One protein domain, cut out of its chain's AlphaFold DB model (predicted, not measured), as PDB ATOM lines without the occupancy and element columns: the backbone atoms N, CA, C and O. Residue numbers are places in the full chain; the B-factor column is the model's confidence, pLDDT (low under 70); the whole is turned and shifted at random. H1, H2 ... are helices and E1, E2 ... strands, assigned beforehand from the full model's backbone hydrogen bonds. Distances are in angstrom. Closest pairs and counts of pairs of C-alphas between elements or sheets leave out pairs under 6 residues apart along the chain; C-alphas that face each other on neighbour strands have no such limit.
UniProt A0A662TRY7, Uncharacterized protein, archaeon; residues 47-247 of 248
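What this domain is: This is residues 47 to 247 of the 248 residues of an uncharacterized protein of archaeon (UniProt A0A662TRY7). One long, twisted sheet runs the length of a rod-like body: the helical hairpin of H1 and H2 packs on one face of it at E1, E2 and E3, and the small sheet E5, E8, E9 is partly face to face with the long sheet as a sandwich, its strand E9 packing on E2 and E3 around Ala 122 and Leu 153 and meeting the end of H1 at Ser 69. E3, the longest strand, reaches from the helices into the sandwich. The printed part has 201 residues with two named helices and then nine named strands, a mixed class. The sheets, E1 - E2 - E3 - E4 - E7 - E6 and E5 - E8 - E9, are antiparallel. The whole is loose, with a radius of gyration of the C-alphas of 20.7 A and spans of 73 by 33 by 23 A.

How they stand to each other: H1, residues 47 to 70, and H2, residues 76 to 95, touch at a shallow tilt of 26 degrees, opposite ways; their closest C-alphas, of Ala 64 and Ile 79, are 5.1 A apart. Every O i to N i+4 pair is within hydrogen-bond range in H1, and 15 of 16 in H2. E1, residues 100 to 111, E2, 122 to 135, E3, 140 to 157, and E4, 167 to 177, form a meander, each strand the antiparallel neighbour of the one before. Within hydrogen-bond range are N 104 and O 131 at 2.9 A, N 130 and O 145 at 2.8 A, and N 154 and O 173 at 3.0 A. Both helices are on the same face of this sheet, giving two layers. H2, at a height over the sheet of 8.9 A, runs along E1 at 15 degrees on the local plane. H1 comes closest to E3 at the C-alphas of Asp 62 and Ser 149, 5.7 A. E6, residues 202 to 207, and E7, 212 to 218, are a hairpin, with N 206 and O 214 at 2.8 A; E7 neighbours E4, with N 170 and O 215 at 2.9 A. E8, residues 230 to 236, is the inner strand between E5, 188 to 195, and E9, 241 to 246, with N 192 and O 233 at 2.8 A and N 232 and O 244 at 2.8 A. The facing parts of the two sheets are 6.9 A centre to centre. The closest C-alphas of E2 and E9, of Ala 122 and Ala 244, are 5.2 A apart.

Where its parts are: H1 begins at C-alpha 47 (181.215, 219.173, 163.863) and measures 35.0 A; H2 measures 28.4 A. E1 measures 33.2 A and bends by 54 degrees at residue 108; E2 measures 41.7 A, E3 53.1 A and E4 32.3 A. E9 ends at C-alpha 246 (161.479, 181.554, 183.561).

The domain as a whole: The C-alphas farthest apart, of Ser 137 and Ser 224, are 74.1 A apart. The printed part has no cut; the link E7 to E8, of 11 residues, is long. The mean pLDDT of the printed part is 73.8, with 82 residues under 70, among them 156 to 204.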
ATOM      1  N   ALA A  47     181.526 219.851 162.609       85.81
ATOM      2  CA  ALA A  47     181.215 219.173 163.863       85.81
ATOM      3  C   ALA A  47     179.699 219.048 164.060       85.81
ATOM      4  O   ALA A  47     179.213 217.986 164.455       85.81
ATOM      5  N   PHE A  48     178.944 220.093 163.711       87.06
ATOM      6  CA  PHE A  48     177.482 220.067 163.748       87.06
ATOM      7  C   PHE A  48     176.893 219.015 162.798       87.06
ATOM      8  O   PHE A  48     175.979 218.273 163.177       87.06
ATOM      9  N   VAL A  49     177.419 218.931 161.572       88.19
ATOM     10  CA  VAL A  49     176.971 217.949 160.572       88.19
ATOM     11  C   VAL A  49     177.197 216.532 161.089       88.19
ATOM     12  O   VAL A  49     176.264 215.725 161.119       88.19
ATOM     13  N   LEU A  50     178.411 216.243 161.566       88.56
ATOM     14  CA  LEU A  50     178.759 214.920 162.069       88.56
ATOM     15  C   LEU A  50     177.930 214.534 163.302       88.56
ATOM     16  O   LEU A  50     177.398 213.425 163.359       88.56
ATOM     17  N   ALA A  51     177.768 215.448 164.263       86.94
ATOM     18  CA  ALA A  51     176.944 215.220 165.449       86.94
ATOM     19  C   ALA A  51     175.486 214.910 165.071       86.94
ATOM     20  O   ALA A  51     174.912 213.936 165.556       86.94
ATOM     21  N   SER A  52     174.920 215.671 164.131       89.19
ATOM     22  CA  SER A  52     173.550 215.465 163.652       89.19
ATOM     23  C   SER A  52     173.358 214.097 162.989       89.19
ATOM     24  O   SER A  52     172.338 213.441 163.206       89.19
ATOM     25  N   ILE A  53     174.335 213.639 162.198       90.81
ATOM     26  CA  ILE A  53     174.306 212.310 161.566       90.81
ATOM     27  C   ILE A  53     174.372 211.216 162.631       90.81
ATOM     28  O   ILE A  53     173.565 210.289 162.597       90.81
ATOM     29  N   ARG A  54     175.288 211.334 163.599       90.12
ATOM     30  CA  ARG A  54     175.448 210.360 164.689       90.12
ATOM     31  C   ARG A  54     174.186 210.261 165.553       90.12
ATOM     32  O   ARG A  54     173.725 209.157 165.842       90.12
ATOM     33  N   ASP A  55     173.581 211.394 165.906       87.06
ATOM     34  CA  ASP A  55     172.337 211.436 166.684       87.06
ATOM     35  C   ASP A  55     171.144 210.864 165.912       87.06
ATOM     36  O   ASP A  55     170.294 210.172 166.482       87.06
ATOM     37  N   SER A  56     171.074 211.126 164.608       89.44
ATOM     38  CA  SER A  56     170.041 210.558 163.747       89.44
ATOM     39  C   SER A  56     170.210 209.041 163.596       89.44
ATOM     40  O   SER A  56     169.246 208.305 163.802       89.44
ATOM     41  N   ALA A  57     171.438 208.562 163.359       90.75
ATOM     42  CA  ALA A  57     171.765 207.137 163.288       90.75
ATOM     43  C   ALA A  57     171.381 206.404 164.581       90.75
ATOM     44  O   ALA A  57     170.777 205.335 164.540       90.75
ATOM     45  N   LYS A  58     171.659 207.019 165.737       86.44
ATOM     46  CA  LYS A  58     171.263 206.510 167.054       86.44
ATOM     47  C   LYS A  58     169.759 206.251 167.148       86.44
ATOM     48  O   LYS A  58     169.344 205.162 167.534       86.44
ATOM     49  N   ARG A  59     168.945 207.237 166.761       85.19
ATOM     50  CA  ARG A  59     167.479 207.107 166.772       85.19
ATOM     51  C   ARG A  59     167.001 206.009 165.824       85.19
ATOM     52  O   ARG A  59     166.092 205.266 166.179       85.19
ATOM     53  N   THR A  60     167.623 205.881 164.655       90.75
ATOM     54  CA  THR A  60     167.292 204.826 163.689       90.75
ATOM     55  C   THR A  60     167.597 203.437 164.237       90.75
ATOM     56  O   THR A  60     166.761 202.548 164.109       90.75
ATOM     57  N   VAL A  61     168.752 203.237 164.881       90.50
ATOM     58  CA  VAL A  61     169.098 201.938 165.483       90.50
ATOM     59  C   VAL A  61     168.150 201.591 166.633       90.50
ATOM     60  O   VAL A  61     167.739 200.438 166.742       90.50
ATOM     61  N   ASP A  62     167.727 202.563 167.443       84.94
ATOM     62  CA  ASP A  62     166.697 202.323 168.464       84.94
ATOM     63  C   ASP A  62     165.364 201.901 167.858       84.94
ATOM     64  O   ASP A  62     164.751 200.942 168.317       84.94
ATOM     65  N   LEU A  63     164.926 202.593 166.805       86.62
ATOM     66  CA  LEU A  63     163.683 202.271 166.119       86.62
ATOM     67  C   LEU A  63     163.752 200.883 165.473       86.62
ATOM     68  O   LEU A  63     162.804 200.107 165.578       86.62
ATOM     69  N   ALA A  64     164.885 200.542 164.861       89.50
ATOM     70  CA  ALA A  64     165.136 199.213 164.324       89.50
ATOM     71  C   ALA A  64     165.086 198.145 165.427       89.50
ATOM     72  O   ALA A  64     164.450 197.113 165.243       89.50
ATOM     73  N   THR A  65     165.689 198.415 166.588       87.94
ATOM     74  CA  THR A  65     165.693 197.506 167.747       87.94
ATOM     75  C   THR A  65     164.291 197.320 168.319       87.94
ATOM     76  O   THR A  65     163.894 196.193 168.608       87.94
ATOM     77  N   ALA A  66     163.506 198.396 168.420       83.31
ATOM     78  CA  ALA A  66     162.113 198.327 168.840       83.31
ATOM     79  C   ALA A  66     161.296 197.463 167.870       83.31
ATOM     80  O   ALA A  66     160.689 196.479 168.284       83.31
ATOM     81  N   ASN A  67     161.351 197.738 166.567       86.25
ATOM     82  CA  ASN A  67     160.611 196.950 165.576       86.25
ATOM     83  C   ASN A  67     161.060 195.486 165.524       86.25
ATOM     84  O   ASN A  67     160.228 194.590 165.402       86.25
ATOM     85  N   LEU A  68     162.361 195.231 165.665       87.25
ATOM     86  CA  LEU A  68     162.898 193.880 165.777       87.25
ATOM     87  C   LEU A  68     162.329 193.167 167.008       87.25
ATOM     88  O   LEU A  68     161.945 192.003 166.913       87.25
ATOM     89  N   SER A  69     162.240 193.863 168.146       81.81
ATOM     90  CA  SER A  69     161.693 193.302 169.379       81.81
ATOM     91  C   SER A  69     160.211 192.955 169.262       81.81
ATOM     92  O   SER A  69     159.813 191.933 169.789       81.81
ATOM     93  N   TRP A  70     159.407 193.703 168.508       78.69
ATOM     94  CA  TRP A  70     157.982 193.398 168.317       78.69
ATOM     95  C   TRP A  70     157.692 192.401 167.188       78.69
ATOM     96  O   TRP A  70     156.544 191.994 167.004       78.69
ATOM     97  N   SER A  71     158.704 192.005 166.414       77.69
ATOM     98  CA  SER A  71     158.513 191.084 165.296       77.69
ATOM     99  C   SER A  71     158.291 189.654 165.786       77.69
ATOM    100  O   SER A  71     159.100 189.105 166.532       77.69
ATOM    101  N   SER A  72     157.231 189.011 165.292       73.25
ATOM    102  CA  SER A  72     156.987 187.575 165.487       73.25
ATOM    103  C   SER A  72     157.994 186.694 164.736       73.25
ATOM    104  O   SER A  72     158.218 185.545 165.113       73.25
ATOM    105  N   ALA A  73     158.630 187.239 163.695       77.38
ATOM    106  CA  ALA A  73     159.686 186.607 162.910       77.38
ATOM    107  C   ALA A  73     160.884 187.572 162.804       77.38
ATOM    108  O   ALA A  73     161.100 188.197 161.764       77.38
ATOM    109  N   PRO A  74     161.641 187.762 163.896       81.88
ATOM    110  CA  PRO A  74     162.739 188.718 163.939       81.88
ATOM    111  C   PRO A  74     163.853 188.285 162.980       81.88
ATOM    112  O   PRO A  74     164.352 187.156 163.051       81.88
ATOM    113  N   SER A  75     164.229 189.190 162.079       87.38
ATOM    114  CA  SER A  75     165.252 188.977 161.060       87.38
ATOM    115  C   SER A  75     166.105 190.228 160.876       87.38
ATOM    116  O   SER A  75     165.701 191.344 161.210       87.38
ATOM    117  N   GLU A  76     167.283 190.035 160.288       90.19
ATOM    118  CA  GLU A  76     168.165 191.136 159.909       90.19
ATOM    119  C   GLU A  76     167.489 192.105 158.924       90.19
ATOM    120  O   GLU A  76     167.774 193.300 158.948       90.19
ATOM    121  N   ASP A  77     166.542 191.628 158.111       91.50
ATOM    122  CA  ASP A  77     165.829 192.451 157.127       91.50
ATOM    123  C   ASP A  77     165.010 193.569 157.778       91.50
ATOM    124  O   ASP A  77     164.932 194.668 157.231       91.50
ATOM    125  N   VAL A  78     164.457 193.330 158.976       89.06
ATOM    126  CA  VAL A  78     163.768 194.376 159.753       89.06
ATOM    127  C   VAL A  78     164.736 195.515 160.063       89.06
ATOM    128  O   VAL A  78     164.381 196.683 159.935       89.06
ATOM    129  N   ILE A  79     165.974 195.185 160.433       92.50
ATOM    130  CA  ILE A  79     167.013 196.168 160.746       92.50
ATOM    131  C   ILE A  79     167.438 196.899 159.467       92.50
ATOM    132  O   ILE A  79     167.459 198.131 159.447       92.50
ATOM    133  N   ARG A  80     167.727 196.154 158.391       95.12
ATOM    134  CA  ARG A  80     168.149 196.710 157.094       95.12
ATOM    135  C   ARG A  80     167.132 197.693 156.533       95.12
ATOM    136  O   ARG A  80     167.523 198.782 156.131       95.12
ATOM    137  N   PHE A  81     165.839 197.373 156.600       93.56
ATOM    138  CA  PHE A  81     164.770 198.263 156.143       93.56
ATOM    139  C   PHE A  81     164.885 199.669 156.750       93.56
ATOM    140  O   PHE A  81     164.877 200.664 156.025       93.56
ATOM    141  N   TRP A  82     165.046 199.767 158.072       93.56
ATOM    142  CA  TRP A  82     165.167 201.060 158.753       93.56
ATOM    143  C   TRP A  82     166.480 201.778 158.429       93.56
ATOM    144  O   TRP A  82     166.483 202.999 158.250       93.56
ATOM    145  N   LEU A  83     167.587 201.038 158.334       95.56
ATOM    146  CA  LEU A  83     168.899 201.600 158.015       95.56
ATOM    147  C   LEU A  83     168.968 202.128 156.576       95.56
ATOM    148  O   LEU A  83     169.439 203.244 156.371       95.56
ATOM    149  N   ASP A  84     168.441 201.390 155.599       95.50
ATOM    150  CA  ASP A  84     168.403 201.797 154.189       95.50
ATOM    151  C   ASP A  84     167.560 203.059 153.993       95.50
ATOM    152  O   ASP A  84     167.987 204.011 153.332       95.50
ATOM    153  N   GLN A  85     166.377 203.106 154.616       93.69
ATOM    154  CA  GLN A  85     165.528 204.298 154.610       93.69
ATOM    155  C   GLN A  85     166.269 205.501 155.200       93.69
ATOM    156  O   GLN A  85     166.266 206.587 154.619       93.69
ATOM    157  N   TRP A  86     166.946 205.316 156.334       94.69
ATOM    158  CA  TRP A  86     167.706 206.385 156.969       94.69
ATOM    159  C   TRP A  86     168.886 206.870 156.120       94.69
ATOM    160  O   TRP A  86     169.052 208.083 155.988       94.69
ATOM    161  N   VAL A  87     169.676 205.974 155.516       94.31
ATOM    162  CA  VAL A  87     170.803 206.353 154.643       94.31
ATOM    163  C   VAL A  87     170.304 207.189 153.464       94.31
ATOM    164  O   VAL A  87     170.828 208.278 153.220       94.31
ATOM    165  N   ASN A  88     169.253 206.729 152.781       90.06
ATOM    166  CA  ASN A  88     168.686 207.418 151.620       90.06
ATOM    167  C   ASN A  88     168.110 208.795 151.989       90.06
ATOM    168  O   ASN A  88     168.373 209.793 151.309       90.06
ATOM    169  N   ASN A  89     167.378 208.872 153.102       91.06
ATOM    170  CA  ASN A  89     166.796 210.124 153.584       91.06
ATOM    171  C   ASN A  89     167.873 211.108 154.056       91.06
ATOM    172  O   ASN A  89     167.784 212.300 153.766       91.06
ATOM    173  N   THR A  90     168.915 210.621 154.735       90.56
ATOM    174  CA  THR A  90     170.030 211.446 155.218       90.56
ATOM    175  C   THR A  90     170.806 212.034 154.045       90.56
ATOM    176  O   THR A  90     170.990 213.249 153.991       90.56
ATOM    177  N   ALA A  91     171.197 211.217 153.065       88.38
ATOM    178  CA  ALA A  91     171.900 211.704 151.881       88.38
ATOM    179  C   ALA A  91     171.087 212.779 151.139       88.38
ATOM    180  O   ALA A  91     171.610 213.847 150.822       88.38
ATOM    181  N   THR A  92     169.786 212.540 150.942       86.81
ATOM    182  CA  THR A  92     168.888 213.482 150.256       86.81
ATOM    183  C   THR A  92     168.743 214.801 151.018       86.81
ATOM    184  O   THR A  92     168.860 215.876 150.427       86.81
ATOM    185  N   LEU A  93     168.526 214.738 152.336       87.31
ATOM    186  CA  LEU A  93     168.344 215.913 153.191       87.31
ATOM    187  C   LEU A  93     169.568 216.836 153.180       87.31
ATOM    188  O   LEU A  93     169.431 218.058 153.117       87.31
ATOM    189  N   TRP A  94     170.767 216.265 153.269       87.00
ATOM    190  CA  TRP A  94     172.001 217.043 153.348       87.00
ATOM    191  C   TRP A  94     172.482 217.529 151.983       87.00
ATOM    192  O   TRP A  94     173.016 218.638 151.895       87.00
ATOM    193  N   MET A  95     172.175 216.797 150.909       85.81
ATOM    194  CA  MET A  95     172.424 217.265 149.545       85.81
ATOM    195  C   MET A  95     171.670 218.573 149.257       85.81
ATOM    196  O   MET A  95     172.246 219.500 148.692       85.81
ATOM    197  N   GLN A  96     170.429 218.717 149.746       82.38
ATOM    198  CA  GLN A  96     169.668 219.978 149.667       82.38
ATOM    199  C   GLN A  96     170.333 221.148 150.418       82.38
ATOM    200  O   GLN A  96     169.982 222.308 150.206       82.38
ATOM    201  N   ARG A  97     171.300 220.864 151.293       81.94
ATOM    202  CA  ARG A  97     172.054 221.838 152.094       81.94
ATOM    203  C   ARG A  97     173.489 222.043 151.592       81.94
ATOM    204  O   ARG A  97     174.275 222.682 152.282       81.94
ATOM    205  N   GLY A  98     173.835 221.520 150.412       82.81
ATOM    206  CA  GLY A  98     175.179 221.652 149.834       82.81
ATOM    207  C   GLY A  98     176.236 220.750 150.485       82.81
ATOM    208  O   GLY A  98     177.432 221.006 150.350       82.81
ATOM    209  N   VAL A  99     175.808 219.706 151.200       86.88
ATOM    210  CA  VAL A  99     176.695 218.718 151.821       86.88
ATOM    211  C   VAL A  99     176.423 217.360 151.188       86.88
ATOM    212  O   VAL A  99     175.328 216.811 151.301       86.88
ATOM    213  N   PHE A 100     177.419 216.803 150.512       90.38
ATOM    214  CA  PHE A 100     177.347 215.451 149.986       90.38
ATOM    215  C   PHE A 100     177.701 214.462 151.091       90.38
ATOM    216  O   PHE A 100     178.745 214.556 151.728       90.38
ATOM    217  N   ILE A 101     176.813 213.502 151.328       90.50
ATOM    218  CA  ILE A 101     177.017 212.475 152.343       90.50
ATOM    219  C   ILE A 101     176.896 211.114 151.693       90.50
ATOM    220  O   ILE A 101     175.880 210.783 151.082       90.50
ATOM    221  N   ARG A 102     177.911 210.290 151.922       92.25
ATOM    222  CA  ARG A 102     177.880 208.862 151.656       92.25
ATOM    223  C   ARG A 102     178.048 208.116 152.971       92.25
ATOM    224  O   ARG A 102     179.139 208.093 153.529       92.25
ATOM    225  N   VAL A 103     176.975 207.492 153.447       93.19
ATOM    226  CA  VAL A 103     177.035 206.586 154.599       93.19
ATOM    227  C   VAL A 103     176.860 205.156 154.121       93.19
ATOM    228  O   VAL A 103     175.939 204.855 153.367       93.19
ATOM    229  N   VAL A 104     177.742 204.276 154.575       94.62
ATOM    230  CA  VAL A 104     177.583 202.824 154.488       94.62
ATOM    231  C   VAL A 104     177.438 202.297 155.907       94.62
ATOM    232  O   VAL A 104     178.023 202.854 156.835       94.62
ATOM    233  N   TYR A 105     176.663 201.236 156.091       95.69
ATOM    234  CA  TYR A 105     176.531 200.579 157.381       95.69
ATOM    235  C   TYR A 105     176.874 199.092 157.286       95.69
ATOM    236  O   TYR A 105     176.785 198.478 156.223       95.69
ATOM    237  N   VAL A 106     177.260 198.520 158.421       95.19
ATOM    238  CA  VAL A 106     177.490 197.090 158.620       95.19
ATOM    239  C   VAL A 106     176.771 196.691 159.900       95.19
ATOM    240  O   VAL A 106     177.048 197.239 160.968       95.19
ATOM    241  N   ILE A 107     175.840 195.747 159.803       94.38
ATOM    242  CA  ILE A 107     175.211 195.143 160.979       94.38
ATOM    243  C   ILE A 107     176.225 194.145 161.543       94.38
ATOM    244  O   ILE A 107     176.496 193.124 160.921       94.38
ATOM    245  N   GLU A 108     176.837 194.461 162.685       91.94
ATOM    246  CA  GLU A 108     177.862 193.590 163.278       91.94
ATOM    247  C   GLU A 108     177.232 192.402 164.002       91.94
ATOM    248  O   GLU A 108     177.741 191.286 163.949       91.94
ATOM    249  N   SER A 109     176.133 192.653 164.715       89.12
ATOM    250  CA  SER A 109     175.445 191.636 165.504       89.12
ATOM    251  C   SER A 109     174.064 192.123 165.922       89.12
ATOM    252  O   SER A 109     173.875 193.317 166.171       89.12
ATOM    253  N   TRP A 110     173.122 191.202 166.075       90.00
ATOM    254  CA  TRP A 110     171.797 191.474 166.620       90.00
ATOM    255  C   TRP A 110     171.249 190.230 167.322       90.00
ATOM    256  O   TRP A 110     171.694 189.113 167.056       90.00
ATOM    257  N   GLY A 111     170.292 190.422 168.225       84.31
ATOM    258  CA  GLY A 111     169.680 189.332 168.972       84.31
ATOM    259  C   GLY A 111     168.393 189.752 169.663       84.31
ATOM    260  O   GLY A 111     168.183 190.924 169.975       84.31
ATOM    261  N   VAL A 112     167.521 188.774 169.878       79.81
ATOM    262  CA  VAL A 112     166.221 188.936 170.527       79.81
ATOM    263  C   VAL A 112     165.923 187.721 171.401       79.81
ATOM    264  O   VAL A 112     166.311 186.605 171.039       79.81
ATOM    265  N   PRO A 113     165.186 187.892 172.506       63.81
ATOM    266  CA  PRO A 113     165.041 186.838 173.500       63.81
ATOM    267  C   PRO A 113     164.022 185.747 173.123       63.81
ATOM    268  O   PRO A 113     163.995 184.696 173.753       63.81
ATOM    269  N   TRP A 114     163.218 185.926 172.063       61.59
ATOM    270  CA  TRP A 114     162.156 184.984 171.648       61.59
ATOM    271  C   TRP A 114     162.631 183.558 171.323       61.59
ATOM    272  O   TRP A 114     161.800 182.664 171.190       61.59
ATOM    273  N   ARG A 115     163.940 183.345 171.124       51.47
ATOM    274  CA  ARG A 115     164.500 182.079 170.619       51.47
ATOM    275  C   ARG A 115     165.031 181.126 171.691       51.47
ATOM    276  O   ARG A 115     165.359 179.996 171.347       51.47
ATOM    277  N   SER A 116     165.086 181.526 172.957       47.88
ATOM    278  CA  SER A 116     165.468 180.625 174.049       47.88
ATOM    279  C   SER A 116     164.614 180.913 175.272       47.88
ATOM    280  O   SER A 116     164.739 181.967 175.891       47.88
ATOM    281  N   THR A 117     163.764 179.961 175.622       48.34
ATOM    282  CA  THR A 117     162.866 179.993 176.783       48.34
ATOM    283  C   THR A 117     163.581 180.057 178.136       48.34
ATOM    284  O   THR A 117     162.901 180.219 179.137       48.34
ATOM    285  N   ASP A 118     164.922 180.000 178.160       53.38
ATOM    286  CA  ASP A 118     165.720 179.833 179.384       53.38
ATOM    287  C   ASP A 118     166.800 180.916 179.586       53.38
ATOM    288  O   ASP A 118     167.673 180.775 180.445       53.38
ATOM    289  N   GLN A 119     166.815 181.991 178.787       61.56
ATOM    290  CA  GLN A 119     167.857 183.016 178.931       61.56
ATOM    291  C   GLN A 119     167.521 184.012 180.043       61.56
ATOM    292  O   GLN A 119     166.719 184.928 179.871       61.56
ATOM    293  N   ASN A 120     168.198 183.839 181.181       66.62
ATOM    294  CA  ASN A 120     168.405 184.868 182.193       66.62
ATOM    295  C   ASN A 120     169.895 185.265 182.187       66.62
ATOM    296  O   ASN A 120     170.729 184.444 182.578       66.62
ATOM    297  N   PRO A 121     170.269 186.481 181.764       70.38
ATOM    298  CA  PRO A 121     169.402 187.566 181.311       70.38
ATOM    299  C   PRO A 121     168.793 187.343 179.922       70.38
ATOM    300  O   PRO A 121     169.452 186.821 179.024       70.38
ATOM    301  N   ALA A 122     167.580 187.851 179.718       76.25
ATOM    302  CA  ALA A 122     167.023 188.045 178.390       76.25
ATOM    303  C   ALA A 122     167.597 189.327 177.786       76.25
ATOM    304  O   ALA A 122     167.671 190.363 178.448       76.25
ATOM    305  N   THR A 123     167.999 189.279 176.517       77.69
ATOM    306  CA  THR A 123     168.610 190.434 175.851       77.69
ATOM    307  C   THR A 123     168.030 190.670 174.467       77.69
ATOM    308  O   THR A 123     168.001 189.766 173.632       77.69
ATOM    309  N   THR A 124     167.643 191.915 174.210       81.56
ATOM    310  CA  THR A 124     167.347 192.448 172.879       81.56
ATOM    311  C   THR A 124     168.460 193.424 172.526       81.56
ATOM    312  O   THR A 124     168.702 194.367 173.278       81.56
ATOM    313  N   PHE A 125     169.149 193.235 171.405       85.75
ATOM    314  CA  PHE A 125     170.202 194.160 170.996       85.75
ATOM    315  C   PHE A 125     170.364 194.242 169.483       85.75
ATOM    316  O   PHE A 125     170.137 193.275 168.755       85.75
ATOM    317  N   VAL A 126     170.826 195.400 169.024       89.06
ATOM    318  CA  VAL A 126     171.278 195.647 167.656       89.06
ATOM    319  C   VAL A 126     172.554 196.476 167.721       89.06
ATOM    320  O   VAL A 126     172.606 197.522 168.372       89.06
ATOM    321  N   ARG A 127     173.593 196.018 167.025       89.69
ATOM    322  CA  ARG A 127     174.874 196.712 166.893       89.69
ATOM    323  C   ARG A 127     175.179 196.957 165.423       89.69
ATOM    324  O   ARG A 127     175.278 196.017 164.635       89.69
ATOM    325  N   VAL A 128     175.362 198.227 165.078       92.06
ATOM    326  CA  VAL A 128     175.601 198.681 163.707       92.06
ATOM    327  C   VAL A 128     176.815 199.592 163.682       92.06
ATOM    328  O   VAL A 128     176.910 200.549 164.453       92.06
ATOM    329  N   ARG A 129     177.735 199.307 162.768       94.00
ATOM    330  CA  ARG A 129     178.843 200.188 162.426       94.00
ATOM    331  C   ARG A 129     178.457 201.040 161.229       94.00
ATOM    332  O   ARG A 129     178.000 200.510 160.224       94.00
ATOM    333  N   PHE A 130     178.691 202.338 161.316       94.31
ATOM    334  CA  PHE A 130     178.507 203.296 160.239       94.31
ATOM    335  C   PHE A 130     179.861 203.820 159.781       94.31
ATOM    336  O   PHE A 130     180.735 204.117 160.593       94.31
ATOM    337  N   ILE A 131     180.020 203.944 158.472       94.81
ATOM    338  CA  ILE A 131     181.183 204.532 157.818       94.81
ATOM    339  C   ILE A 131     180.650 205.698 156.995       94.81
ATOM    340  O   ILE A 131     179.948 205.491 156.004       94.81
ATOM    341  N   ALA A 132     180.930 206.917 157.444       92.69
ATOM    342  CA  ALA A 132     180.451 208.144 156.830       92.69
ATOM    343  C   ALA A 132     181.600 208.868 156.125       92.69
ATOM    344  O   ALA A 132     182.644 209.130 156.719       92.69
ATOM    345  N   ASN A 133     181.377 209.208 154.859       94.19
ATOM    346  CA  ASN A 133     182.167 210.170 154.108       94.19
ATOM    347  C   ASN A 133     181.283 211.392 153.830       94.19
ATOM    348  O   ASN A 133     180.233 211.264 153.194       94.19
ATOM    349  N   ILE A 134     181.679 212.548 154.351       91.75
ATOM    350  CA  ILE A 134     180.935 213.804 154.269       91.75
ATOM    351  C   ILE A 134     181.828 214.811 153.558       91.75
ATOM    352  O   ILE A 134     182.900 215.143 154.057       91.75
ATOM    353  N   THR A 135     181.372 215.330 152.426       91.12
ATOM    354  CA  THR A 135     182.101 216.316 151.633       91.12
ATOM    355  C   THR A 135     181.244 217.549 151.383       91.12
ATOM    356  O   THR A 135     180.049 217.476 151.100       91.12
ATOM    357  N   SER A 136     181.867 218.713 151.492       87.69
ATOM    358  CA  SER A 136     181.316 220.001 151.079       87.69
ATOM    359  C   SER A 136     182.413 220.794 150.362       87.69
ATOM    360  O   SER A 136     183.515 220.287 150.164       87.69
ATOM    361  N   SER A 137     182.134 222.032 149.948       83.94
ATOM    362  CA  SER A 137     183.155 222.901 149.344       83.94
ATOM    363  C   SER A 137     184.293 223.235 150.309       83.94
ATOM    364  O   SER A 137     185.422 223.441 149.872       83.94
ATOM    365  N   ASP A 138     183.985 223.269 151.607       83.31
ATOM    366  CA  ASP A 138     184.862 223.851 152.627       83.31
ATOM    367  C   ASP A 138     185.496 222.796 153.546       83.31
ATOM    368  O   ASP A 138     186.423 223.106 154.294       83.31
ATOM    369  N   PHE A 139     185.006 221.553 153.519       85.25
ATOM    370  CA  PHE A 139     185.514 220.480 154.371       85.25
ATOM    371  C   PHE A 139     185.234 219.084 153.814       85.25
ATOM    372  O   PHE A 139     184.303 218.853 153.039       85.25
ATOM    373  N   GLU A 140     186.020 218.135 154.310       91.12
ATOM    374  CA  GLU A 140     185.875 216.707 154.075       91.12
ATOM    375  C   GLU A 140     186.084 215.967 155.402       91.12
ATOM    376  O   GLU A 140     187.032 216.243 156.139       91.12
ATOM    377  N   ILE A 141     185.165 215.061 155.738       90.44
ATOM    378  CA  ILE A 141     185.182 214.284 156.979       90.44
ATOM    379  C   ILE A 141     185.021 212.814 156.630       90.44
ATOM    380  O   ILE A 141     184.053 212.415 155.982       90.44
ATOM    381  N   TYR A 142     185.927 212.009 157.169       93.06
ATOM    382  CA  TYR A 142     185.803 210.562 157.213       93.06
ATOM    383  C   TYR A 142     185.634 210.133 158.659       93.06
ATOM    384  O   TYR A 142     186.487 210.420 159.497       93.06
ATOM    385  N   ASP A 143     184.536 209.443 158.947       91.50
ATOM    386  CA  ASP A 143     184.247 208.952 160.288       91.50
ATOM    387  C   ASP A 143     183.763 207.503 160.260       91.50
ATOM    388  O   ASP A 143     183.050 207.072 159.350       91.50
ATOM    389  N   ASN A 144     184.153 206.747 161.281       91.94
ATOM    390  CA  ASN A 144     183.714 205.375 161.493       91.94
ATOM    391  C   ASN A 144     183.230 205.249 162.925       91.94
ATOM    392  O   ASN A 144     183.981 205.499 163.868       91.94
ATOM    393  N   PHE A 145     181.978 204.838 163.072       89.38
ATOM    394  CA  PHE A 145     181.343 204.824 164.362       89.38
ATOM    395  C   PHE A 145     180.433 203.655 164.626       89.38
ATOM    396  O   PHE A 145     179.789 203.123 163.730       89.38
ATOM    397  N   LEU A 146     180.363 203.280 165.899       89.00
ATOM    398  CA  LEU A 146     179.548 202.177 166.361       89.00
ATOM    399  C   LEU A 146     178.343 202.707 167.127       89.00
ATOM    400  O   LEU A 146     178.483 203.480 168.073       89.00
ATOM    401  N   VAL A 147     177.162 202.238 166.745       87.25
ATOM    402  CA  VAL A 147     175.926 202.454 167.486       87.25
ATOM    403  C   VAL A 147     175.435 201.099 167.960       87.25
ATOM    404  O   VAL A 147     175.181 200.198 167.162       87.25
ATOM    405  N   THR A 148     175.305 200.954 169.273       84.12
ATOM    406  CA  THR A 148     174.650 199.797 169.883       84.12
ATOM    407  C   THR A 148     173.395 200.288 170.577       84.12
ATOM    408  O   THR A 148     173.472 201.226 171.363       84.12
ATOM    409  N   SER A 149     172.261 199.666 170.284       83.50
ATOM    410  CA  SER A 149     171.056 199.776 171.101       83.50
ATOM    411  C   SER A 149     170.836 198.429 171.762       83.50
ATOM    412  O   SER A 149     170.850 197.394 171.088       83.50
ATOM    413  N   TYR A 150     170.717 198.419 173.084       79.38
ATOM    414  CA  TYR A 150     170.500 197.190 173.828       79.38
ATOM    415  C   TYR A 150     169.523 197.392 174.977       79.38
ATOM    416  O   TYR A 150     169.464 198.452 175.602       79.38
ATOM    417  N   MET A 151     168.802 196.320 175.274       74.94
ATOM    418  CA  MET A 151     167.969 196.160 176.446       74.94
ATOM    419  C   MET A 151     168.229 194.775 177.027       74.94
ATOM    420  O   MET A 151     168.125 193.764 176.335       74.94
ATOM    421  N   ASN A 152     168.589 194.745 178.300       75.31
ATOM    422  CA  ASN A 152     168.825 193.535 179.063       75.31
ATOM    423  C   ASN A 152     167.815 193.486 180.211       75.31
ATOM    424  O   ASN A 152     167.644 194.482 180.913       75.31
ATOM    425  N   LEU A 153     167.166 192.340 180.376       72.06
ATOM    426  CA  LEU A 153     166.237 192.037 181.444       72.06
ATOM    427  C   LEU A 153     166.729 190.810 182.212       72.06
ATOM    428  O   LEU A 153     166.795 189.713 181.665       72.06
ATOM    429  N   SER A 154     167.025 190.980 183.495       72.44
ATOM    430  CA  SER A 154     167.390 189.872 184.384       72.44
ATOM    431  C   SER A 154     166.413 189.761 185.540       72.44
ATOM    432  O   SER A 154     166.039 190.777 186.129       72.44
ATOM    433  N   VAL A 155     166.024 188.538 185.894       70.38
ATOM    434  CA  VAL A 155     165.363 188.278 187.178       70.38
ATOM    435  C   VAL A 155     166.433 187.925 188.196       70.38
ATOM    436  O   VAL A 155     167.241 187.023 187.987       70.38
ATOM    437  N   VAL A 156     166.447 188.687 189.282       68.44
ATOM    438  CA  VAL A 156     167.407 188.591 190.385       68.44
ATOM    439  C   VAL A 156     166.893 187.648 191.467       68.44
ATOM    440  O   VAL A 156     167.681 186.980 192.126       68.44
ATOM    441  N   GLU A 157     165.575 187.596 191.655       67.88
ATOM    442  CA  GLU A 157     164.936 186.808 192.703       67.88
ATOM    443  C   GLU A 157     163.570 186.333 192.203       67.88
ATOM    444  O   GLU A 157     162.749 187.153 191.774       67.88
ATOM    445  N   LEU A 158     163.374 185.011 192.217       65.75
ATOM    446  CA  LEU A 158     162.093 184.361 191.961       65.75
ATOM    447  C   LEU A 158     161.431 184.017 193.301       65.75
ATOM    448  O   LEU A 158     162.124 183.635 194.247       65.75
ATOM    449  N   PRO A 159     160.103 184.133 193.393       62.69
ATOM    450  CA  PRO A 159     159.365 183.735 194.582       62.69
ATOM    451  C   PRO A 159     159.343 182.214 194.763       62.69
ATOM    452  O   PRO A 159     159.368 181.458 193.794       62.69
ATOM    453  N   ASP A 160     159.210 181.766 196.012       58.25
ATOM    454  CA  ASP A 160     158.910 180.367 196.320       58.25
ATOM    455  C   ASP A 160     157.418 180.105 196.043       58.25
ATOM    456  O   ASP A 160     156.550 180.456 196.842       58.25
ATOM    457  N   LEU A 161     157.101 179.545 194.874       58.59
ATOM    458  CA  LEU A 161     155.727 179.381 194.372       58.59
ATOM    459  C   LEU A 161     154.971 178.188 194.984       58.59
ATOM    460  O   LEU A 161     154.028 177.678 194.387       58.59
ATOM    461  N   ARG A 162     155.348 177.729 196.181       54.62
ATOM    462  CA  ARG A 162     154.749 176.537 196.812       54.62
ATOM    463  C   ARG A 162     153.282 176.687 197.225       54.62
ATOM    464  O   ARG A 162     152.660 175.671 197.523       54.62
ATOM    465  N   TYR A 163     152.726 177.901 197.243       53.91
ATOM    466  CA  TYR A 163     151.383 178.154 197.769       53.91
ATOM    467  C   TYR A 163     150.532 179.005 196.807       53.91
ATOM    468  O   TYR A 163     150.774 180.205 196.660       53.91
ATOM    469  N   PRO A 164     149.522 178.418 196.132       53.25
ATOM    470  CA  PRO A 164     148.570 179.189 195.339       53.25
ATOM    471  C   PRO A 164     147.741 180.117 196.242       53.25
ATOM    472  O   PRO A 164     147.197 179.687 197.256       53.25
ATOM    473  N   GLY A 165     147.623 181.389 195.851       52.66
ATOM    474  CA  GLY A 165     146.856 182.413 196.576       52.66
ATOM    475  C   GLY A 165     147.699 183.468 197.299       52.66
ATOM    476  O   GLY A 165     147.142 184.481 197.720       52.66
ATOM    477  N   ASP A 166     149.018 183.282 197.380       56.84
ATOM    478  CA  ASP A 166     149.919 184.271 197.971       56.84
ATOM    479  C   ASP A 166     150.388 185.323 196.958       56.84
ATOM    480  O   ASP A 166     150.517 185.085 195.751       56.84
ATOM    481  N   ASN A 167     150.656 186.522 197.478       57.84
ATOM    482  CA  ASN A 167     151.357 187.552 196.726       57.84
ATOM    483  C   ASN A 167     152.819 187.143 196.572       57.84
ATOM    484  O   ASN A 167     153.481 186.808 197.553       57.84
ATOM    485  N   PHE A 168     153.350 187.254 195.361       58.88
ATOM    486  CA  PHE A 168     154.733 186.907 195.080       58.88
ATOM    487  C   PHE A 168     155.526 188.117 194.601       58.88
ATOM    488  O   PHE A 168     154.980 189.032 193.982       58.88
ATOM    489  N   THR A 169     156.820 188.134 194.922       57.28
ATOM    490  CA  THR A 169     157.716 189.242 194.591       57.28
ATOM    491  C   THR A 169     158.735 188.800 193.553       57.28
ATOM    492  O   THR A 169     159.432 187.813 193.764       57.28
ATOM    493  N   ILE A 170     158.846 189.550 192.458       62.31
ATOM    494  CA  ILE A 170     159.912 189.388 191.470       62.31
ATOM    495  C   ILE A 170     160.806 190.615 191.524       62.31
ATOM    496  O   ILE A 170     160.336 191.751 191.407       62.31
ATOM    497  N   LYS A 171     162.109 190.384 191.668       60.22
ATOM    498  CA  LYS A 171     163.111 191.436 191.527       60.22
ATOM    499  C   LYS A 171     163.715 191.368 190.135       60.22
ATOM    500  O   LYS A 171     164.271 190.345 189.751       60.22
ATOM    501  N   VAL A 172     163.627 192.461 189.391       60.38
ATOM    502  CA  VAL A 172     164.050 192.540 187.989       60.38
ATOM    503  C   VAL A 172     165.068 193.656 187.822       60.38
ATOM    504  O   VAL A 172     164.883 194.719 188.402       60.38
ATOM    505  N   THR A 173     166.115 193.457 187.020       55.12
ATOM    506  CA  THR A 173     167.030 194.537 186.616       55.12
ATOM    507  C   THR A 173     166.983 194.741 185.108       55.12
ATOM    508  O   THR A 173     167.225 193.804 184.344       55.12
ATOM    509  N   GLY A 174     166.667 195.973 184.701       53.28
ATOM    510  CA  GLY A 174     166.686 196.449 183.325       53.28
ATOM    511  C   GLY A 174     167.923 197.301 183.060       53.28
ATOM    512  O   GLY A 174     168.054 198.385 183.624       53.28
ATOM    513  N   ILE A 175     168.820 196.845 182.188       58.62
ATOM    514  CA  ILE A 175     169.957 197.658 181.740       58.62
ATOM    515  C   ILE A 175     169.730 198.042 180.285       58.62
ATOM    516  O   ILE A 175     169.447 197.198 179.436       58.62
ATOM    517  N   ARG A 176     169.879 199.329 180.005       57.25
ATOM    518  CA  ARG A 176     169.908 199.884 178.659       57.25
ATOM    519  C   ARG A 176     171.166 200.688 178.543       57.25
ATOM    520  O   ARG A 176     171.487 201.434 179.460       57.25
ATOM    521  N   ASP A 177     171.788 200.631 177.384       57.22
ATOM    522  CA  ASP A 177     172.683 201.696 177.010       57.22
ATOM    523  C   ASP A 177     172.712 201.896 175.499       57.22
ATOM    524  O   ASP A 177     172.474 200.995 174.694       57.22
ATOM    525  N   ILE A 178     172.872 203.168 175.152       50.12
ATOM    526  CA  ILE A 178     173.060 203.603 173.785       50.12
ATOM    527  C   ILE A 178     174.256 204.524 173.774       50.12
ATOM    528  O   ILE A 178     174.123 205.758 173.738       50.12
ATOM    529  N   ALA A 179     175.423 203.920 173.867       51.84
ATOM    530  CA  ALA A 179     176.651 204.656 173.935       51.84
ATOM    531  C   ALA A 179     177.688 204.130 172.965       51.84
ATOM    532  O   ALA A 179     177.782 202.959 172.597       51.84
ATOM    533  N   TRP A 180     178.532 205.092 172.651       40.25
ATOM    534  CA  TRP A 180     179.891 204.955 172.189       40.25
ATOM    535  C   TRP A 180     180.806 204.521 173.350       40.25
ATOM    536  O   TRP A 180     181.812 205.165 173.628       40.25
ATOM    537  N   GLY A 181     180.414 203.459 174.061       35.44
ATOM    538  CA  GLY A 181     180.995 203.050 175.342       35.44
ATOM    539  C   GLY A 181     180.119 203.424 176.545       35.44
ATOM    540  O   GLY A 181     179.882 204.601 176.789       35.44
ATOM    541  N   ALA A 182     179.648 202.396 177.259       33.75
ATOM    542  CA  ALA A 182     179.044 202.389 178.599       33.75
ATOM    543  C   ALA A 182     178.238 203.644 179.018       33.75
ATOM    544  O   ALA A 182     178.738 204.533 179.706       33.75
ATOM    545  N   GLY A 183     176.963 203.686 178.638       35.72
ATOM    546  CA  GLY A 183     175.943 204.605 179.156       35.72
ATOM    547  C   GLY A 183     175.151 204.050 180.360       35.72
ATOM    548  O   GLY A 183     175.220 202.856 180.650       35.72
ATOM    549  N   PRO A 184     174.399 204.905 181.085       42.22
ATOM    550  CA  PRO A 184     173.726 204.550 182.339       42.22
ATOM    551  C   PRO A 184     172.428 203.748 182.136       42.22
ATOM    552  O   PRO A 184     171.781 203.862 181.095       42.22
ATOM    553  N   ALA A 185     172.042 202.992 183.176       47.38
ATOM    554  CA  ALA A 185     170.858 202.126 183.245       47.38
ATOM    555  C   ALA A 185     169.543 202.826 182.834       47.38
ATOM    556  O   ALA A 185     169.356 204.023 183.055       47.38
ATOM    557  N   ALA A 186     168.618 202.068 182.231       51.97
ATOM    558  CA  ALA A 186     167.336 202.584 181.753       51.97
ATOM    559  C   ALA A 186     166.368 202.897 182.897       51.97
ATOM    560  O   ALA A 186     166.182 202.072 183.786       51.97
ATOM    561  N   ASN A 187     165.621 203.993 182.752       52.81
ATOM    562  CA  ASN A 187     164.290 204.100 183.345       52.81
ATOM    563  C   ASN A 187     163.322 203.285 182.469       52.81
ATOM    564  O   ASN A 187     163.016 203.697 181.344       52.81
ATOM    565  N   LEU A 188     162.871 202.123 182.945       56.28
ATOM    566  CA  LEU A 188     161.825 201.344 182.274       56.28
ATOM    567  C   LEU A 188     160.487 202.082 182.403       56.28
ATOM    568  O   LEU A 188     160.144 202.555 183.484       56.28
ATOM    569  N   THR A 189     159.718 202.187 181.316       53.72
ATOM    570  CA  THR A 189     158.384 202.822 181.359       53.72
ATOM    571  C   THR A 189     157.242 201.851 181.488       53.72
ATOM    572  O   THR A 189     156.179 202.235 181.967       53.72
ATOM    573  N   ILE A 190     157.426 200.622 181.024       56.44
ATOM    574  CA  ILE A 190     156.407 199.591 181.095       56.44
ATOM    575  C   ILE A 190     157.078 198.322 181.600       56.44
ATOM    576  O   ILE A 190     158.103 197.887 181.082       56.44
ATOM    577  N   LEU A 191     156.487 197.742 182.636       60.91
ATOM    578  CA  LEU A 191     156.903 196.483 183.227       60.91
ATOM    579  C   LEU A 191     155.631 195.672 183.450       60.91
ATOM    580  O   LEU A 191     154.790 196.030 184.274       60.91
ATOM    581  N   GLN A 192     155.455 194.638 182.639       58.09
ATOM    582  CA  GLN A 192     154.316 193.732 182.669       58.09
ATOM    583  C   GLN A 192     154.820 192.334 183.021       58.09
ATOM    584  O   GLN A 192     155.834 191.884 182.498       58.09
ATOM    585  N   ILE A 193     154.115 191.641 183.911       59.97
ATOM    586  CA  ILE A 193     154.365 190.226 184.189       59.97
ATOM    587  C   ILE A 193     153.172 189.446 183.660       59.97
ATOM    588  O   ILE A 193     152.024 189.730 184.006       59.97
ATOM    589  N   LEU A 194     153.460 188.471 182.815       57.47
ATOM    590  CA  LEU A 194     152.518 187.510 182.280       57.47
ATOM    591  C   LEU A 194     152.860 186.160 182.913       57.47
ATOM    592  O   LEU A 194     153.986 185.696 182.824       57.47
ATOM    593  N   CYS A 195     151.910 185.499 183.555       55.91
ATOM    594  CA  CYS A 195     152.087 184.089 183.902       55.91
ATOM    595  C   CYS A 195     151.472 183.287 182.752       55.91
ATOM    596  O   CYS A 195     150.442 183.707 182.230       55.91
ATOM    597  N   GLN A 196     152.102 182.206 182.276       53.00
ATOM    598  CA  GLN A 196     151.653 181.523 181.052       53.00
ATOM    599  C   GLN A 196     150.131 181.255 181.053       53.00
ATOM    600  O   GLN A 196     149.626 180.440 181.817       53.00
ATOM    601  N   GLY A 197     149.395 181.974 180.197       47.50
ATOM    602  CA  GLY A 197     147.940 181.854 180.046       47.50
ATOM    603  C   GLY A 197     147.080 182.751 180.946       47.50
ATOM    604  O   GLY A 197     145.888 182.880 180.674       47.50
ATOM    605  N   PHE A 198     147.653 183.424 181.949       53.94
ATOM    606  CA  PHE A 198     146.921 184.315 182.850       53.94
ATOM    607  C   PHE A 198     147.658 185.643 183.067       53.94
ATOM    608  O   PHE A 198     148.810 185.651 183.513       53.94
ATOM    609  N   PRO A 199     147.010 186.795 182.820       56.47
ATOM    610  CA  PRO A 199     147.575 188.065 183.245       56.47
ATOM    611  C   PRO A 199     147.643 188.079 184.778       56.47
ATOM    612  O   PRO A 199     146.620 188.157 185.455       56.47
ATOM    613  N   SER A 200     148.852 187.996 185.334       60.12
ATOM    614  CA  SER A 200     149.090 188.389 186.719       60.12
ATOM    615  C   SER A 200     149.099 189.908 186.765       60.12
ATOM    616  O   SER A 200     149.906 190.551 186.091       60.12
ATOM    617  N   TYR A 201     148.200 190.501 187.541       58.47
ATOM    618  CA  TYR A 201     148.153 191.950 187.661       58.47
ATOM    619  C   TYR A 201     149.221 192.398 188.663       58.47
ATOM    620  O   TYR A 201     149.215 191.920 189.804       58.47
ATOM    621  N   PRO A 202     150.159 193.283 188.276       63.03
ATOM    622  CA  PRO A 202     151.062 193.876 189.244       63.03
ATOM    623  C   PRO A 202     150.221 194.671 190.245       63.03
ATOM    624  O   PRO A 202     149.516 195.609 189.881       63.03
ATOM    625  N   LEU A 203     150.287 194.275 191.512       57.38
ATOM    626  CA  LEU A 203     149.674 194.998 192.620       57.38
ATOM    627  C   LEU A 203     150.508 196.224 192.983       57.38
ATOM    628  O   LEU A 203     149.971 197.262 193.364       57.38
ATOM    629  N   HIS A 204     151.830 196.092 192.879       67.31
ATOM    630  CA  HIS A 204     152.766 197.147 193.227       67.31
ATOM    631  C   HIS A 204     154.061 197.020 192.424       67.31
ATOM    632  O   HIS A 204     154.617 195.930 192.304       67.31
ATOM    633  N   ILE A 205     154.580 198.148 191.935       70.06
ATOM    634  CA  ILE A 205     155.912 198.250 191.331       70.06
ATOM    635  C   ILE A 205     156.702 199.274 192.141       70.06
ATOM    636  O   ILE A 205     156.296 200.429 192.258       70.06
ATOM    637  N   ARG A 206     157.832 198.855 192.713       73.25
ATOM    638  CA  ARG A 206     158.772 199.736 193.411       73.25
ATOM    639  C   ARG A 206     160.055 199.857 192.600       73.25
ATOM    640  O   ARG A 206     160.761 198.867 192.436       73.25
ATOM    641  N   ASP A 207     160.368 201.065 192.151       73.62
ATOM    642  CA  ASP A 207     161.676 201.396 191.581       73.62
ATOM    643  C   ASP A 207     162.691 201.640 192.713       73.62
ATOM    644  O   ASP A 207     162.382 202.324 193.696       73.62
ATOM    645  N   LEU A 208     163.882 201.048 192.605       73.00
ATOM    646  CA  LEU A 208     164.981 201.215 193.561       73.00
ATOM    647  C   LEU A 208     166.036 202.246 193.110       73.00
ATOM    648  O   LEU A 208     166.991 202.486 193.846       73.00
ATOM    649  N   GLY A 209     165.868 202.880 191.945       58.69
ATOM    650  CA  GLY A 209     166.695 203.997 191.473       58.69
ATOM    651  C   GLY A 209     167.984 203.603 190.740       58.69
ATOM    652  O   GLY A 209     168.822 204.460 190.472       58.69
ATOM    653  N   ASN A 210     168.159 202.323 190.404       64.25
ATOM    654  CA  ASN A 210     169.339 201.764 189.728       64.25
ATOM    655  C   ASN A 210     168.976 200.855 188.532       64.25
ATOM    656  O   ASN A 210     169.768 199.998 188.140       64.25
ATOM    657  N   GLY A 211     167.762 200.998 187.990       63.25
ATOM    658  CA  GLY A 211     167.210 200.082 186.987       63.25
ATOM    659  C   GLY A 211     166.721 198.754 187.576       63.25
ATOM    660  O   GLY A 211     166.345 197.858 186.819       63.25
ATOM    661  N   THR A 212     166.717 198.603 188.907       66.06
ATOM    662  CA  THR A 212     166.101 197.470 189.601       66.06
ATOM    663  C   THR A 212     164.682 197.805 190.049       66.06
ATOM    664  O   THR A 212     164.435 198.821 190.700       66.06
ATOM    665  N   TYR A 213     163.764 196.884 189.775       68.19
ATOM    666  CA  TYR A 213     162.351 196.977 190.102       68.19
ATOM    667  C   TYR A 213     161.942 195.793 190.974       68.19
ATOM    668  O   TYR A 213     162.310 194.652 190.698       68.19
ATOM    669  N   ILE A 214     161.174 196.067 192.027       69.25
ATOM    670  CA  ILE A 214     160.474 195.051 192.813       69.25
ATOM    671  C   ILE A 214     159.020 195.060 192.369       69.25
ATOM    672  O   ILE A 214     158.349 196.090 192.471       69.25
ATOM    673  N   ILE A 215     158.537 193.920 191.897       70.38
ATOM    674  CA  ILE A 215     157.174 193.770 191.407       70.38
ATOM    675  C   ILE A 215     156.449 192.782 192.306       70.38
ATOM    676  O   ILE A 215     156.911 191.659 192.479       70.38
ATOM    677  N   VAL A 216     155.327 193.212 192.878       67.81
ATOM    678  CA  VAL A 216     154.442 192.364 193.677       67.81
ATOM    679  C   VAL A 216     153.232 192.014 192.829       67.81
ATOM    680  O   VAL A 216     152.557 192.912 192.322       67.81
ATOM    681  N   CYS A 217     152.943 190.727 192.694       68.06
ATOM    682  CA  CYS A 217     151.847 190.206 191.885       68.06
ATOM    683  C   CYS A 217     150.900 189.358 192.731       68.06
ATOM    684  O   CYS A 217     151.344 188.679 193.655       68.06
ATOM    685  N   SER A 218     149.611 189.367 192.384       64.69
ATOM    686  CA  SER A 218     148.644 188.388 192.888       64.69
ATOM    687  C   SER A 218     148.552 187.194 191.944       64.69
ATOM    688  O   SER A 218     148.462 187.354 190.722       64.69
ATOM    689  N   TRP A 219     148.536 185.989 192.512       64.62
ATOM    690  CA  TRP A 219     148.190 184.785 191.764       64.62
ATOM    691  C   TRP A 219     146.662 184.624 191.715       64.62
ATOM    692  O   TRP A 219     146.011 184.753 192.757       64.62
ATOM    693  N   PRO A 220     146.048 184.337 190.554       58.12
ATOM    694  CA  PRO A 220     144.630 184.013 190.512       58.12
ATOM    695  C   PRO A 220     144.373 182.706 191.280       58.12
ATOM    696  O   PRO A 220     144.941 181.659 190.977       58.12
ATOM    697  N   SER A 221     143.485 182.768 192.273       56.41
ATOM    698  CA  SER A 221     143.168 181.717 193.256       56.41
ATOM    699  C   SER A 221     142.517 180.438 192.699       56.41
ATOM    700  O   SER A 221     141.940 179.678 193.471       56.41
ATOM    701  N   ALA A 222     142.516 180.212 191.382       51.91
ATOM    702  CA  ALA A 222     141.653 179.211 190.747       51.91
ATOM    703  C   ALA A 222     142.333 178.280 189.728       51.91
ATOM    704  O   ALA A 222     141.633 177.539 189.042       51.91
ATOM    705  N   ALA A 223     143.663 178.264 189.624       51.19
ATOM    706  CA  ALA A 223     144.361 177.281 188.794       51.19
ATOM    707  C   ALA A 223     145.035 176.222 189.681       51.19
ATOM    708  O   ALA A 223     145.798 176.559 190.583       51.19
ATOM    709  N   SER A 224     144.712 174.953 189.421       50.09
ATOM    710  CA  SER A 224     145.412 173.761 189.911       50.09
ATOM    711  C   SER A 224     146.937 173.909 189.819       50.09
ATOM    712  O   SER A 224     147.407 174.410 188.804       50.09
ATOM    713  N   ASP A 225     147.636 173.462 190.867       50.16
ATOM    714  CA  ASP A 225     149.087 173.293 191.081       50.16
ATOM    715  C   ASP A 225     150.099 173.913 190.071       50.16
ATOM    716  O   ASP A 225     150.059 173.607 188.877       50.16
ATOM    717  N   PRO A 226     151.094 174.708 190.537       52.44
ATOM    718  CA  PRO A 226     152.240 175.152 189.725       52.44
ATOM    719  C   PRO A 226     153.121 173.961 189.265       52.44
ATOM    720  O   PRO A 226     153.156 172.943 189.959       52.44
ATOM    721  N   PRO A 227     153.850 174.067 188.124       58.72
ATOM    722  CA  PRO A 227     154.526 175.287 187.675       58.72
ATOM    723  C   PRO A 227     154.210 175.689 186.225       58.72
ATOM    724  O   PRO A 227     154.647 175.045 185.270       58.72
ATOM    725  N   TYR A 228     153.520 176.817 186.042       60.53
ATOM    726  CA  TYR A 228     153.557 177.523 184.761       60.53
ATOM    727  C   TYR A 228     154.760 178.468 184.762       60.53
ATOM    728  O   TYR A 228     154.958 179.173 185.754       60.53
ATOM    729  N   PRO A 229     155.556 178.525 183.683       67.06
ATOM    730  CA  PRO A 229     156.675 179.445 183.612       67.06
ATOM    731  C   PRO A 229     156.193 180.898 183.728       67.06
ATOM    732  O   PRO A 229     155.157 181.284 183.168       67.06
ATOM    733  N   ILE A 230     156.957 181.704 184.465       68.75
ATOM    734  CA  ILE A 230     156.719 183.141 184.600       68.75
ATOM    735  C   ILE A 230     157.326 183.839 183.391       68.75
ATOM    736  O   ILE A 230     158.493 183.644 183.069       68.75
ATOM    737  N   GLU A 231     156.562 184.712 182.755       73.38
ATOM    738  CA  GLU A 231     157.034 185.590 181.701       73.38
ATOM    739  C   GLU A 231     157.079 187.041 182.201       73.38
ATOM    740  O   GLU A 231     156.091 187.609 182.657       73.38
ATOM    741  N   VAL A 232     158.242 187.678 182.107       73.06
ATOM    742  CA  VAL A 232     158.416 189.101 182.409       73.06
ATOM    743  C   VAL A 232     158.645 189.841 181.103       73.06
ATOM    744  O   VAL A 232     159.580 189.548 180.360       73.06
ATOM    745  N   LEU A 233     157.796 190.824 180.840       73.19
ATOM    746  CA  LEU A 233     157.837 191.692 179.679       73.19
ATOM    747  C   LEU A 233     158.179 193.108 180.139       73.19
ATOM    748  O   LEU A 233     157.414 193.767 180.840       73.19
ATOM    749  N   ALA A 234     159.345 193.590 179.745       72.50
ATOM    750  CA  ALA A 234     159.780 194.946 180.020       72.50
ATOM    751  C   ALA A 234     159.833 195.744 178.722       72.50
ATOM    752  O   ALA A 234     160.276 195.247 177.688       72.50
ATOM    753  N   GLN A 235     159.428 197.004 178.799       72.75
ATOM    754  CA  GLN A 235     159.483 197.945 177.696       72.75
ATOM    755  C   GLN A 235     160.020 199.307 178.157       72.75
ATOM    756  O   GLN A 235     159.631 199.858 179.194       72.75
ATOM    757  N   ASP A 236     160.910 199.872 177.347       71.50
ATOM    758  CA  ASP A 236     161.469 201.206 177.559       71.50
ATOM    759  C   ASP A 236     160.620 202.324 176.911       71.50
ATOM    760  O   ASP A 236     159.634 202.078 176.207       71.50
ATOM    761  N   GLN A 237     161.017 203.583 177.140       67.25
ATOM    762  CA  GLN A 237     160.337 204.775 176.600       67.25
ATOM    763  C   GLN A 237     160.311 204.833 175.073       67.25
ATOM    764  O   GLN A 237     159.517 205.570 174.492       67.25
ATOM    765  N   ARG A 238     161.208 204.096 174.414       65.75
ATOM    766  CA  ARG A 238     161.340 204.036 172.957       65.75
ATOM    767  C   ARG A 238     160.665 202.797 172.377       65.75
ATOM    768  O   ARG A 238     160.868 202.498 171.205       65.75
ATOM    769  N   ALA A 239     159.843 202.123 173.182       71.75
ATOM    770  CA  ALA A 239     159.122 200.912 172.831       71.75
ATOM    771  C   ALA A 239     160.016 199.711 172.485       71.75
ATOM    772  O   ALA A 239     159.542 198.765 171.855       71.75
ATOM    773  N   ILE A 240     161.283 199.716 172.915       72.00
ATOM    774  CA  ILE A 240     162.127 198.523 172.858       72.00
ATOM    775  C   ILE A 240     161.614 197.555 173.909       72.00
ATOM    776  O   ILE A 240     161.434 197.935 175.067       72.00
ATOM    777  N   LEU A 241     161.377 196.321 173.484       74.81
ATOM    778  CA  LEU A 241     160.830 195.277 174.324       74.81
ATOM    779  C   LEU A 241     161.887 194.218 174.631       74.81
ATOM    780  O   LEU A 241     162.680 193.809 173.777       74.81
ATOM    781  N   CYS A 242     161.875 193.750 175.869       73.44
ATOM    782  CA  CYS A 242     162.609 192.579 176.299       73.44
ATOM    783  C   CYS A 242     161.652 191.654 177.039       73.44
ATOM    784  O   CYS A 242     160.863 192.091 177.876       73.44
ATOM    785  N   ARG A 243     161.713 190.375 176.697       72.81
ATOM    786  CA  ARG A 243     160.853 189.336 177.242       72.81
ATOM    787  C   ARG A 243     161.743 188.262 177.829       72.81
ATOM    788  O   ARG A 243     162.604 187.758 177.120       72.81
ATOM    789  N   ALA A 244     161.511 187.894 179.075       70.88
ATOM    790  CA  ALA A 244     162.190 186.785 179.719       70.88
ATOM    791  C   ALA A 244     161.150 185.765 180.174       70.88
ATOM    792  O   ALA A 244     160.146 186.145 180.769       70.88
ATOM    793  N   VAL A 245     161.373 184.491 179.865       70.00
ATOM    794  CA  VAL A 245     160.547 183.378 180.343       70.00
ATOM    795  C   VAL A 245     161.391 182.600 181.343       70.00
ATOM    796  O   VAL A 245     162.579 182.392 181.113       70.00
ATOM    797  N   PHE A 246     160.795 182.225 182.467       67.12
ATOM    798  CA  PHE A 246     161.479 181.554 183.561       67.12
ATOM    799  C   PHE A 246     160.754 180.259 183.898       67.12
ATOM    800  O   PHE A 246     159.552 180.310 184.177       67.12
ATOM    801  N   PRO A 247     161.451 179.112 183.899       62.19
ATOM    802  CA  PRO A 247     160.903 177.902 184.489       62.19
ATOM    803  C   PRO A 247     160.710 178.119 185.998       62.19
ATOM    804  O   PRO A 247     161.532 178.779 186.641       62.19
TER     805      PRO A 247